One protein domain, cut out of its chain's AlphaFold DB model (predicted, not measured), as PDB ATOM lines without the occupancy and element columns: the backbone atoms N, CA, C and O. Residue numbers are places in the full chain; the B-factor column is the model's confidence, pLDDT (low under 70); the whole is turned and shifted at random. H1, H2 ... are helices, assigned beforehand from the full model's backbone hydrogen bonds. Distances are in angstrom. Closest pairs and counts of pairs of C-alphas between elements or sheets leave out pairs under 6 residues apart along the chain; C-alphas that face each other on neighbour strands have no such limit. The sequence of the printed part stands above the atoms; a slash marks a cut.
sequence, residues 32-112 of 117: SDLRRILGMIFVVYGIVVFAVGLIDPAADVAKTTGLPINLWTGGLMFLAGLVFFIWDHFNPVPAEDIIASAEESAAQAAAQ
ATOM      1  N   SER A  32     392.276 408.259 290.110       61.25
ATOM      2  CA  SER A  32     393.171 409.065 289.273       61.25
ATOM      3  C   SER A  32     394.424 408.292 288.828       61.25
ATOM      4  O   SER A  32     395.510 408.865 288.779       61.25
ATOM      5  N   ASP A  33     394.303 406.997 288.494       80.25
ATOM      6  CA  ASP A  33     395.415 406.245 287.885       80.25
ATOM      7  C   ASP A  33     395.736 406.810 286.488       80.25
ATOM      8  O   ASP A  33     394.863 406.957 285.620       80.25
ATOM      9  N   LEU A  34     397.015 407.114 286.264       83.38
ATOM     10  CA  LEU A  34     397.531 407.643 285.006       83.38
ATOM     11  C   LEU A  34     397.224 406.720 283.815       83.38
ATOM     12  O   LEU A  34     396.911 407.212 282.732       83.38
ATOM     13  N   ARG A  35     397.262 405.394 284.000       88.88
ATOM     14  CA  ARG A  35     396.981 404.398 282.951       88.88
ATOM     15  C   ARG A  35     395.557 404.527 282.438       88.88
ATOM     16  O   ARG A  35     395.329 404.473 281.232       88.88
ATOM     17  N   ARG A  36     394.610 404.777 283.340       88.38
ATOM     18  CA  ARG A  36     393.201 404.974 282.998       88.38
ATOM     19  C   ARG A  36     392.963 406.298 282.273       88.38
ATOM     20  O   ARG A  36     392.205 406.331 281.304       88.38
ATOM     21  N   ILE A  37     393.622 407.373 282.709       89.44
ATOM     22  CA  ILE A  37     393.542 408.691 282.057       89.44
ATOM     23  C   ILE A  37     394.128 408.621 280.642       89.44
ATOM     24  O   ILE A  37     393.456 408.995 279.679       89.44
ATOM     25  N   LEU A  38     395.346 408.089 280.499       91.12
ATOM     26  CA  LEU A  38     395.995 407.908 279.200       91.12
ATOM     27  C   LEU A  38     395.166 406.993 278.295       91.12
ATOM     28  O   LEU A  38     394.895 407.356 277.154       91.12
ATOM     29  N   GLY A  39     394.696 405.857 278.816       93.81
ATOM     30  CA  GLY A  39     393.835 404.932 278.084       93.81
ATOM     31  C   GLY A  39     392.574 405.609 277.547       93.81
ATOM     32  O   GLY A  39     392.255 405.459 276.369       93.81
ATOM     33  N   MET A  40     391.891 406.419 278.364       93.75
ATOM     34  CA  MET A  40     390.690 407.150 277.944       93.75
ATOM     35  C   MET A  40     390.982 408.116 276.793       93.75
ATOM     36  O   MET A  40     390.255 408.123 275.798       93.75
ATOM     37  N   ILE A  41     392.055 408.903 276.907       95.81
ATOM     38  CA  ILE A  41     392.452 409.862 275.871       95.81
ATOM     39  C   ILE A  41     392.799 409.124 274.569       95.81
ATOM     40  O   ILE A  41     392.334 409.525 273.501       95.81
ATOM     41  N   PHE A  42     393.542 408.014 274.648       96.62
ATOM     42  CA  PHE A  42     393.890 407.181 273.492       96.62
ATOM     43  C   PHE A  42     392.661 406.581 272.805       96.62
ATOM     44  O   PHE A  42     392.580 406.615 271.580       96.62
ATOM     45  N   VAL A  43     391.691 406.072 273.571       96.62
ATOM     46  CA  VAL A  43     390.444 405.527 273.018       96.62
ATOM     47  C   VAL A  43     389.647 406.615 272.303       96.62
ATOM     48  O   VAL A  43     389.270 406.427 271.148       96.62
ATOM     49  N   VAL A  44     389.406 407.758 272.954       97.38
ATOM     50  CA  VAL A  44     388.606 408.850 272.375       97.38
ATOM     51  C   VAL A  44     389.265 409.395 271.112       97.38
ATOM     52  O   VAL A  44     388.616 409.501 270.073       97.38
ATOM     53  N   TYR A  45     390.561 409.703 271.175       96.69
ATOM     54  CA  TYR A  45     391.286 410.227 270.023       96.69
ATOM     55  C   TYR A  45     391.407 409.180 268.909       96.69
ATOM     56  O   TYR A  45     391.184 409.497 267.743       96.69
ATOM     57  N   GLY A  46     391.672 407.921 269.267       96.25
ATOM     58  CA  GLY A  46     391.708 406.797 268.334       96.25
ATOM     59  C   GLY A  46     390.398 406.641 267.566       96.25
ATOM     60  O   GLY A  46     390.433 406.529 266.345       96.25
ATOM     61  N   ILE A  47     389.244 406.735 268.241       96.88
ATOM     62  CA  ILE A  47     387.920 406.702 267.595       96.88
ATOM     63  C   ILE A  47     387.759 407.852 266.599       96.88
ATOM     64  O   ILE A  47     387.320 407.619 265.475       96.88
ATOM     65  N   VAL A  48     388.113 409.081 266.989       95.50
ATOM     66  CA  VAL A  48     387.984 410.257 266.113       95.50
ATOM     67  C   VAL A  48     388.849 410.099 264.865       95.50
ATOM     68  O   VAL A  48     388.349 410.243 263.751       95.50
ATOM     69  N   VAL A  49     390.128 409.757 265.032       93.62
ATOM     70  CA  VAL A  49     391.067 409.592 263.912       93.62
ATOM     71  C   VAL A  49     390.656 408.420 263.017       93.62
ATOM     72  O   VAL A  49     390.642 408.552 261.793       93.62
ATOM     73  N   PHE A  50     390.229 407.304 263.608       94.50
ATOM     74  CA  PHE A  50     389.723 406.154 262.864       94.50
ATOM     75  C   PHE A  50     388.469 406.510 262.048       94.50
ATOM     76  O   PHE A  50     388.375 406.153 260.874       94.50
ATOM     77  N   ALA A  51     387.535 407.270 262.630       93.12
ATOM     78  CA  ALA A  51     386.335 407.739 261.942       93.12
ATOM     79  C   ALA A  51     386.659 408.702 260.790       93.12
ATOM     80  O   ALA A  51     386.066 408.584 259.720       93.12
ATOM     81  N   VAL A  52     387.625 409.612 260.965       91.50
ATOM     82  CA  VAL A  52     388.105 410.491 259.883       91.50
ATOM     83  C   VAL A  52     388.653 409.665 258.717       91.50
ATOM     84  O   VAL A  52     388.295 409.926 257.571       91.50
ATOM     85  N   GLY A  53     389.449 408.629 259.002       89.00
ATOM     86  CA  GLY A  53     389.954 407.721 257.970       89.00
ATOM     87  C   GLY A  53     388.852 406.948 257.230       89.00
ATOM     88  O   GLY A  53     389.006 406.657 256.048       89.00
ATOM     89  N   LEU A  54     387.727 406.644 257.891       89.88
ATOM     90  CA  LEU A  54     386.573 405.981 257.269       89.88
ATOM     91  C   LEU A  54     385.706 406.921 256.420       89.88
ATOM     92  O   LEU A  54     385.187 406.497 255.390       89.88
ATOM     93  N   ILE A  55     385.512 408.164 256.864       91.94
ATOM     94  CA  ILE A  55     384.608 409.128 256.215       91.94
ATOM     95  C   ILE A  55     385.271 409.779 254.998       91.94
ATOM     96  O   ILE A  55     384.603 409.979 253.985       91.94
ATOM     97  N   ASP A  56     386.568 410.088 255.076       85.12
ATOM     98  CA  ASP A  56     387.305 410.751 253.996       85.12
ATOM     99  C   ASP A  56     388.610 410.013 253.634       85.12
ATOM    100  O   ASP A  56     389.719 410.536 253.797       85.12
ATOM    101  N   PRO A  57     388.508 408.770 253.124       80.62
ATOM    102  CA  PRO A  57     389.680 407.976 252.772       80.62
ATOM    103  C   PRO A  57     390.465 408.585 251.604       80.62
ATOM    104  O   PRO A  57     391.676 408.399 251.523       80.62
ATOM    105  N   ALA A  58     389.798 409.319 250.703       76.69
ATOM    106  CA  ALA A  58     390.417 409.920 249.524       76.69
ATOM    107  C   ALA A  58     391.308 411.122 249.880       76.69
ATOM    108  O   ALA A  58     392.413 411.234 249.344       76.69
ATOM    109  N   ALA A  59     390.869 412.001 250.792       75.38
ATOM    110  CA  ALA A  59     391.710 413.101 251.263       75.38
ATOM    111  C   ALA A  59     392.877 412.617 252.131       75.38
ATOM    112  O   ALA A  59     393.923 413.273 252.156       75.38
ATOM    113  N   ASP A  60     392.709 411.480 252.815       75.50
ATOM    114  CA  ASP A  60     393.760 410.863 253.620       75.50
ATOM    115  C   ASP A  60     394.900 410.360 252.723       75.50
ATOM    116  O   ASP A  60     396.012 410.886 252.776       75.50
ATOM    117  N   VAL A  61     394.600 409.446 251.789       80.12
ATOM    118  CA  VAL A  61     395.604 408.841 250.888       80.12
ATOM    119  C   VAL A  61     396.298 409.847 249.966       80.12
ATOM    120  O   VAL A  61     397.443 409.626 249.559       80.12
ATOM    121  N   ALA A  62     395.638 410.967 249.652       77.44
ATOM    122  CA  ALA A  62     396.198 412.037 248.832       77.44
ATOM    123  C   ALA A  62     397.393 412.741 249.497       77.44
ATOM    124  O   ALA A  62     398.283 413.231 248.804       77.44
ATOM    125  N   LYS A  63     397.430 412.791 250.835       76.81
ATOM    126  CA  LYS A  63     398.487 413.470 251.605       76.81
ATOM    127  C   LYS A  63     399.575 412.521 252.106       76.81
ATOM    128  O   LYS A  63     400.590 412.979 252.622       76.81
ATOM    129  N   THR A  64     399.378 411.215 251.952       79.06
ATOM    130  CA  THR A  64     400.137 410.167 252.657       79.06
ATOM    131  C   THR A  64     400.708 409.110 251.710       79.06
ATOM    132  O   THR A  64     400.897 407.952 252.085       79.06
ATOM    133  N   THR A  65     400.982 409.487 250.457       79.25
ATOM    134  CA  THR A  65     401.611 408.593 249.464       79.25
ATOM    135  C   THR A  65     400.800 407.302 249.245       79.25
ATOM    136  O   THR A  65     401.357 406.228 249.036       79.25
ATOM    137  N   GLY A  66     399.467 407.391 249.301       79.56
ATOM    138  CA  GLY A  66     398.577 406.252 249.063       79.56
ATOM    139  C   GLY A  66     398.259 405.386 250.288       79.56
ATOM    140  O   GLY A  66     397.523 404.411 250.146       79.56
ATOM    141  N   LEU A  67     398.777 405.706 251.481       83.88
ATOM    142  CA  LEU A  67     398.534 404.924 252.699       83.88
ATOM    143  C   LEU A  67     397.424 405.539 253.567       83.88
ATOM    144  O   LEU A  67     397.507 406.719 253.894       83.88
ATOM    145  N   PRO A  68     396.417 404.778 254.020       86.69
ATOM    146  CA  PRO A  68     395.344 405.315 254.859       86.69
ATOM    147  C   PRO A  68     395.817 405.505 256.315       86.69
ATOM    148  O   PRO A  68     395.525 404.690 257.195       86.69
ATOM    149  N   ILE A  69     396.621 406.541 256.571       89.56
ATOM    150  CA  ILE A  69     397.327 406.721 257.845       89.56
ATOM    151  C   ILE A  69     396.367 406.923 259.014       89.56
ATOM    152  O   ILE A  69     396.644 406.413 260.097       89.56
ATOM    153  N   ASN A  70     395.234 407.602 258.817       89.75
ATOM    154  CA  ASN A  70     394.274 407.857 259.889       89.75
ATOM    155  C   ASN A  70     393.584 406.557 260.332       89.75
ATOM    156  O   ASN A  70     393.401 406.318 261.523       89.75
ATOM    157  N   LEU A  71     393.290 405.645 259.403       90.69
ATOM    158  CA  LEU A  71     392.764 404.318 259.746       90.69
ATOM    159  C   LEU A  71     393.765 403.501 260.569       90.69
ATOM    160  O   LEU A  71     393.406 402.949 261.610       90.69
ATOM    161  N   TRP A  72     395.024 403.441 260.127       92.69
ATOM    162  CA  TRP A  72     396.064 402.680 260.823       92.69
ATOM    163  C   TRP A  72     396.390 403.276 262.192       92.69
ATOM    164  O   TRP A  72     396.369 402.567 263.196       92.69
ATOM    165  N   THR A  73     396.671 404.577 262.252       93.94
ATOM    166  CA  THR A  73     397.034 405.255 263.503       93.94
ATOM    167  C   THR A  73     395.862 405.305 264.474       93.94
ATOM    168  O   THR A  73     396.038 404.940 265.633       93.94
ATOM    169  N   GLY A  74     394.656 405.650 264.012       93.81
ATOM    170  CA  GLY A  74     393.450 405.645 264.840       93.81
ATOM    171  C   GLY A  74     393.132 404.254 265.388       93.81
ATOM    172  O   GLY A  74     392.866 404.107 266.580       93.81
ATOM    173  N   GLY A  75     393.261 403.217 264.553       95.56
ATOM    174  CA  GLY A  75     393.085 401.824 264.962       95.56
ATOM    175  C   GLY A  75     394.115 401.374 266.003       95.56
ATOM    176  O   GLY A  75     393.745 400.803 267.029       95.56
ATOM    177  N   LEU A  76     395.400 401.675 265.787       96.94
ATOM    178  CA  LEU A  76     396.464 401.372 266.750       96.94
ATOM    179  C   LEU A  76     396.265 402.112 268.077       96.94
ATOM    180  O   LEU A  76     396.415 401.506 269.135       96.94
ATOM    181  N   MET A  77     395.894 403.393 268.037       96.50
ATOM    182  CA  MET A  77     395.630 404.187 269.239       96.50
ATOM    183  C   MET A  77     394.428 403.659 270.019       96.50
ATOM    184  O   MET A  77     394.498 403.541 271.242       96.50
ATOM    185  N   PHE A  78     393.352 403.287 269.324       96.69
ATOM    186  CA  PHE A  78     392.182 402.682 269.946       96.69
ATOM    187  C   PHE A  78     392.536 401.358 270.637       96.69
ATOM    188  O   PHE A  78     392.235 401.182 271.819       96.69
ATOM    189  N   LEU A  79     393.236 400.456 269.939       96.88
ATOM    190  CA  LEU A  79     393.678 399.180 270.505       96.88
ATOM    191  C   LEU A  79     394.619 399.374 271.699       96.88
ATOM    192  O   LEU A  79     394.424 398.735 272.731       96.88
ATOM    193  N   ALA A  80     395.596 400.278 271.596       96.00
ATOM    194  CA  ALA A  80     396.495 400.602 272.700       96.00
ATOM    195  C   ALA A  80     395.727 401.131 273.921       96.00
ATOM    196  O   ALA A  80     395.979 400.702 275.045       96.00
ATOM    197  N   GLY A  81     394.740 402.006 273.703       95.25
ATOM    198  CA  GLY A  81     393.858 402.499 274.755       95.25
ATOM    199  C   GLY A  81     393.103 401.371 275.465       95.25
ATOM    200  O   GLY A  81     393.100 401.320 276.694       95.25
ATOM    201  N   LEU A  82     392.535 400.417 274.717       95.25
ATOM    202  CA  LEU A  82     391.884 399.238 275.304       95.25
ATOM    203  C   LEU A  82     392.859 398.370 276.108       95.25
ATOM    204  O   LEU A  82     392.508 397.904 277.189       95.25
ATOM    205  N   VAL A  83     394.088 398.187 275.620       95.56
ATOM    206  CA  VAL A  83     395.136 397.459 276.352       95.56
ATOM    207  C   VAL A  83     395.452 398.142 277.682       95.56
ATOM    208  O   VAL A  83     395.563 397.448 278.690       95.56
ATOM    209  N   PHE A  84     395.525 399.476 277.731       91.56
ATOM    210  CA  PHE A  84     395.716 400.204 278.991       91.56
ATOM    211  C   PHE A  84     394.578 399.968 279.984       91.56
ATOM    212  O   PHE A  84     394.855 399.760 281.161       91.56
ATOM    213  N   PHE A  85     393.323 399.937 279.533       89.62
ATOM    214  CA  PHE A  85     392.188 399.620 280.407       89.62
ATOM    215  C   PHE A  85     392.223 398.181 280.923       89.62
ATOM    216  O   PHE A  85     391.947 397.936 282.095       89.62
ATOM    217  N   ILE A  86     392.566 397.227 280.057       92.62
ATOM    218  CA  ILE A  86     392.704 395.819 280.440       92.62
ATOM    219  C   ILE A  86     393.832 395.668 281.465       92.62
ATOM    220  O   ILE A  86     393.671 394.993 282.477       92.62
ATOM    221  N   TRP A  87     394.964 396.329 281.238       89.94
ATOM    222  CA  TRP A  87     396.094 396.289 282.155       89.94
ATOM    223  C   TRP A  87     395.794 396.977 283.492       89.94
ATOM    224  O   TRP A  87     396.118 396.416 284.535       89.94
ATOM    225  N   ASP A  88     395.140 398.141 283.483       88.31
ATOM    226  CA  ASP A  88     394.652 398.829 284.688       88.31
ATOM    227  C   ASP A  88     393.753 397.907 285.523       88.31
ATOM    228  O   ASP A  88     393.943 397.766 286.728       88.31
ATOM    229  N   HIS A  89     392.848 397.178 284.863       86.19
ATOM    230  CA  HIS A  89     391.975 396.210 285.519       86.19
ATOM    231  C   HIS A  89     392.736 395.042 286.172       86.19
ATOM    232  O   HIS A  89     392.358 394.597 287.254       86.19
ATOM    233  N   PHE A  90     393.799 394.540 285.533       89.94
ATOM    234  CA  PHE A  90     394.581 393.409 286.047       89.94
ATOM    235  C   PHE A  90     395.691 393.795 287.029       89.94
ATOM    236  O   PHE A  90     396.198 392.920 287.726       89.94
ATOM    237  N   ASN A  91     396.090 395.066 287.087       86.12
ATOM    238  CA  ASN A  91     397.227 395.509 287.890       86.12
ATOM    239  C   ASN A  91     396.894 396.774 288.706       86.12
ATOM    240  O   ASN A  91     397.478 397.835 288.439       86.12
ATOM    241  N   PRO A  92     395.958 396.688 289.672       81.19
ATOM    242  CA  PRO A  92     395.607 397.815 290.532       81.19
ATOM    243  C   PRO A  92     396.816 398.276 291.358       81.19
ATOM    244  O   PRO A  92     397.645 397.462 291.762       81.19
ATOM    245  N   VAL A  93     396.925 399.583 291.608       80.38
ATOM    246  CA  VAL A  93     397.991 400.138 292.462       80.38
ATOM    247  C   VAL A  93     397.737 399.737 293.922       80.38
ATOM    248  O   VAL A  93     396.625 399.968 294.406       80.38
ATOM    249  N   PRO A  94     398.728 399.165 294.633       83.19
ATOM    250  CA  PRO A  94     398.604 398.853 296.055       83.19
ATOM    251  C   PRO A  94     398.344 400.112 296.888       83.19
ATOM    252  O   PRO A  94     398.929 401.170 296.645       83.19
ATOM    253  N   ALA A  95     397.474 400.009 297.893       81.62
ATOM    254  CA  ALA A  95     397.152 401.134 298.774       81.62
ATOM    255  C   ALA A  95     398.373 401.583 299.592       81.62
ATOM    256  O   ALA A  95     398.540 402.767 299.881       81.62
ATOM    257  N   GLU A  96     399.242 400.633 299.926       82.44
ATOM    258  CA  GLU A  96     400.462 400.823 300.700       82.44
ATOM    259  C   GLU A  96     401.447 401.740 299.963       82.44
ATOM    260  O   GLU A  96     402.013 402.653 300.567       82.44
ATOM    261  N   ASP A  97     401.582 401.558 298.648       82.75
ATOM    262  CA  ASP A  97     402.464 402.366 297.801       82.75
ATOM    263  C   ASP A  97     401.960 403.814 297.684       82.75
ATOM    264  O   ASP A  97     402.749 404.762 297.675       82.75
ATOM    265  N   ILE A  98     400.634 404.000 297.653       82.12
ATOM    266  CA  ILE A  98     399.997 405.324 297.615       82.12
ATOM    267  C   ILE A  98     400.297 406.100 298.903       82.12
ATOM    268  O   ILE A  98     400.672 407.273 298.847       82.12
ATOM    269  N   ILE A  99     400.147 405.449 300.061       83.25
ATOM    270  CA  ILE A  99     400.391 406.071 301.368       83.25
ATOM    271  C   ILE A  99     401.879 406.397 301.530       83.25
ATOM    272  O   ILE A  99     402.217 407.515 301.919       83.25
ATOM    273  N   ALA A 100     402.769 405.466 301.174       84.44
ATOM    274  CA  ALA A 100     404.214 405.670 301.267       84.44
ATOM    275  C   ALA A 100     404.687 406.865 300.418       84.44
ATOM    276  O   ALA A 100     405.439 407.710 300.904       84.44
ATOM    277  N   SER A 101     404.189 406.993 299.183       82.88
ATOM    278  CA  SER A 101     404.509 408.127 298.306       82.88
ATOM    279  C   SER A 101     403.999 409.471 298.847       82.88
ATOM    280  O   SER A 101     404.647 410.502 298.634       82.88
ATOM    281  N   ALA A 102     402.845 409.486 299.520       82.81
ATOM    282  CA  ALA A 102     402.270 410.692 300.113       82.81
ATOM    283  C   ALA A 102     403.052 411.142 301.359       82.81
ATOM    284  O   ALA A 102     403.382 412.324 301.483       82.81
ATOM    285  N   GLU A 103     403.405 410.205 302.246       83.06
ATOM    286  CA  GLU A 103     404.258 410.466 303.413       83.06
ATOM    287  C   GLU A 103     405.642 410.978 302.993       83.06
ATOM    288  O   GLU A 103     406.149 411.940 303.574       83.06
ATOM    289  N   GLU A 104     406.238 410.397 301.946       84.50
ATOM    290  CA  GLU A 104     407.524 410.850 301.412       84.50
ATOM    291  C   GLU A 104     407.432 412.280 300.858       84.50
ATOM    292  O   GLU A 104     408.271 413.126 301.168       84.50
ATOM    293  N   SER A 105     406.379 412.578 300.093       83.12
ATOM    294  CA  SER A 105     406.155 413.914 299.526       83.12
ATOM    295  C   SER A 105     405.941 414.974 300.619       83.12
ATOM    296  O   SER A 105     406.474 416.080 300.521       83.12
ATOM    297  N   ALA A 106     405.223 414.632 301.696       84.00
ATOM    298  CA  ALA A 106     405.035 415.498 302.861       84.00
ATOM    299  C   ALA A 106     406.345 415.731 303.634       84.00
ATOM    300  O   ALA A 106     406.658 416.864 304.011       84.00
ATOM    301  N   ALA A 107     407.149 414.679 303.821       85.38
ATOM    302  CA  ALA A 107     408.464 414.783 304.444       85.38
ATOM    303  C   ALA A 107     409.417 415.669 303.625       85.38
ATOM    304  O   ALA A 107     410.134 416.497 304.194       85.38
ATOM    305  N   GLN A 108     409.395 415.544 302.293       83.88
ATOM    306  CA  GLN A 108     410.181 416.384 301.387       83.88
ATOM    307  C   GLN A 108     409.739 417.853 301.431       83.88
ATOM    308  O   GLN A 108     410.596 418.733 301.496       83.88
ATOM    309  N   ALA A 109     408.432 418.130 301.453       84.50
ATOM    310  CA  ALA A 109     407.905 419.490 301.564       84.50
ATOM    311  C   ALA A 109     408.302 420.162 302.892       84.50
ATOM    312  O   ALA A 109     408.748 421.309 302.895       84.50
ATOM    313  N   ALA A 110     408.220 419.432 304.012       82.75
ATOM    314  CA  ALA A 110     408.651 419.926 305.321       82.75
ATOM    315  C   ALA A 110     410.165 420.201 305.370       82.75
ATOM    316  O   ALA A 110     410.595 421.227 305.891       82.75
ATOM    317  N   ALA A 111     410.977 419.316 304.783       82.31
ATOM    318  CA  ALA A 111     412.428 419.487 304.712       82.31
ATOM    319  C   ALA A 111     412.868 420.592 303.733       82.31
ATOM    320  O   ALA A 111     413.967 421.125 303.871       82.31
ATOM    321  N   GLN A 112     412.055 420.915 302.721       79.69
ATOM    322  CA  GLN A 112     412.299 422.047 301.822       79.69
ATOM    323  C   GLN A 112     411.908 423.383 302.457       79.69
ATOM    324  O   GLN A 112     412.637 424.351 302.268       79.69
TER     325      GLN A 112
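This is residues 32 to 112 of the 117 residues of an uncharacterized protein of Bifidobacterium platyrrhinorum (UniProt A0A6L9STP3). Two long helices, H1 and H3, pack side by side and run opposite ways, with the short helix H2 in the turn that joins them at one end. Beyond the other end a third long helix, H4, sticks out as a free arm with residues 94 to 112. The printed part has 81 residues, with four named helices in the order H1, H2, H3, H4 and no named strand; the class is all helix. The whole is extended, with a radius of gyration of the C-alphas of 19.5 A, and its outline is flat, spanning 59 by 31 by 16 A.

Start with H1, residues 34 to 55, and set beside it H3, residues 69 to 90: the two touch, with 59 pairs of C-alphas within 8 A. Look for their closest C-alphas at Gly 46 and Gly 74, 4.1 A apart. Their lines stand at a shallow tilt of 27 degrees, and they run opposite ways. Between them along the chain comes H2, residues 57 to 63, close to H1 but not clearly touching; the closest C-alphas, those of Gly 53 and Asp 60, are 6.6 A apart. H1 and H2 are about perpendicular, at 81 degrees. H2 and H3 only just touch, and only at the corner by their link, with 3 pairs of C-alphas within 8 A; the closest are those of Asp 60 and Ile 69, 6.9 A apart, and H3 touches H2 with residues 69 to 70 alone. H4, residues 95 to 112, is apart from H1, H2 and H3. Every O i to N i+4 pair is within hydrogen-bond range in H1, H3 and H4; in H2 it is 2 of 3.

Find C-alpha 34 at (397.531, 407.643, 285.006); from there H1 runs 31.6 A to C-alpha 55. Past Asp 56, H2 goes from Pro 57 to Lys 63. Pick up H3 at C-alpha 69, at (397.327, 406.721, 257.845), and read 31.3 A on to C-alpha 90. H4 begins at Ala 95 and runs 26.0 A to C-alpha 112, at (412.299, 422.047, 301.822).

The C-alphas farthest apart are those of Ala 58 and Ala 111, 60.2 A. Without residues 94 to 112, which stand free, the body spans 45 by 14 by 13 A. The printed part has no cut, and its three links, H1 to H2, H2 to H3 and H3 to H4, are tight. The mean pLDDT of the printed part is 87.5, and in the B-factor column you will find one residue under 70, Ser 32.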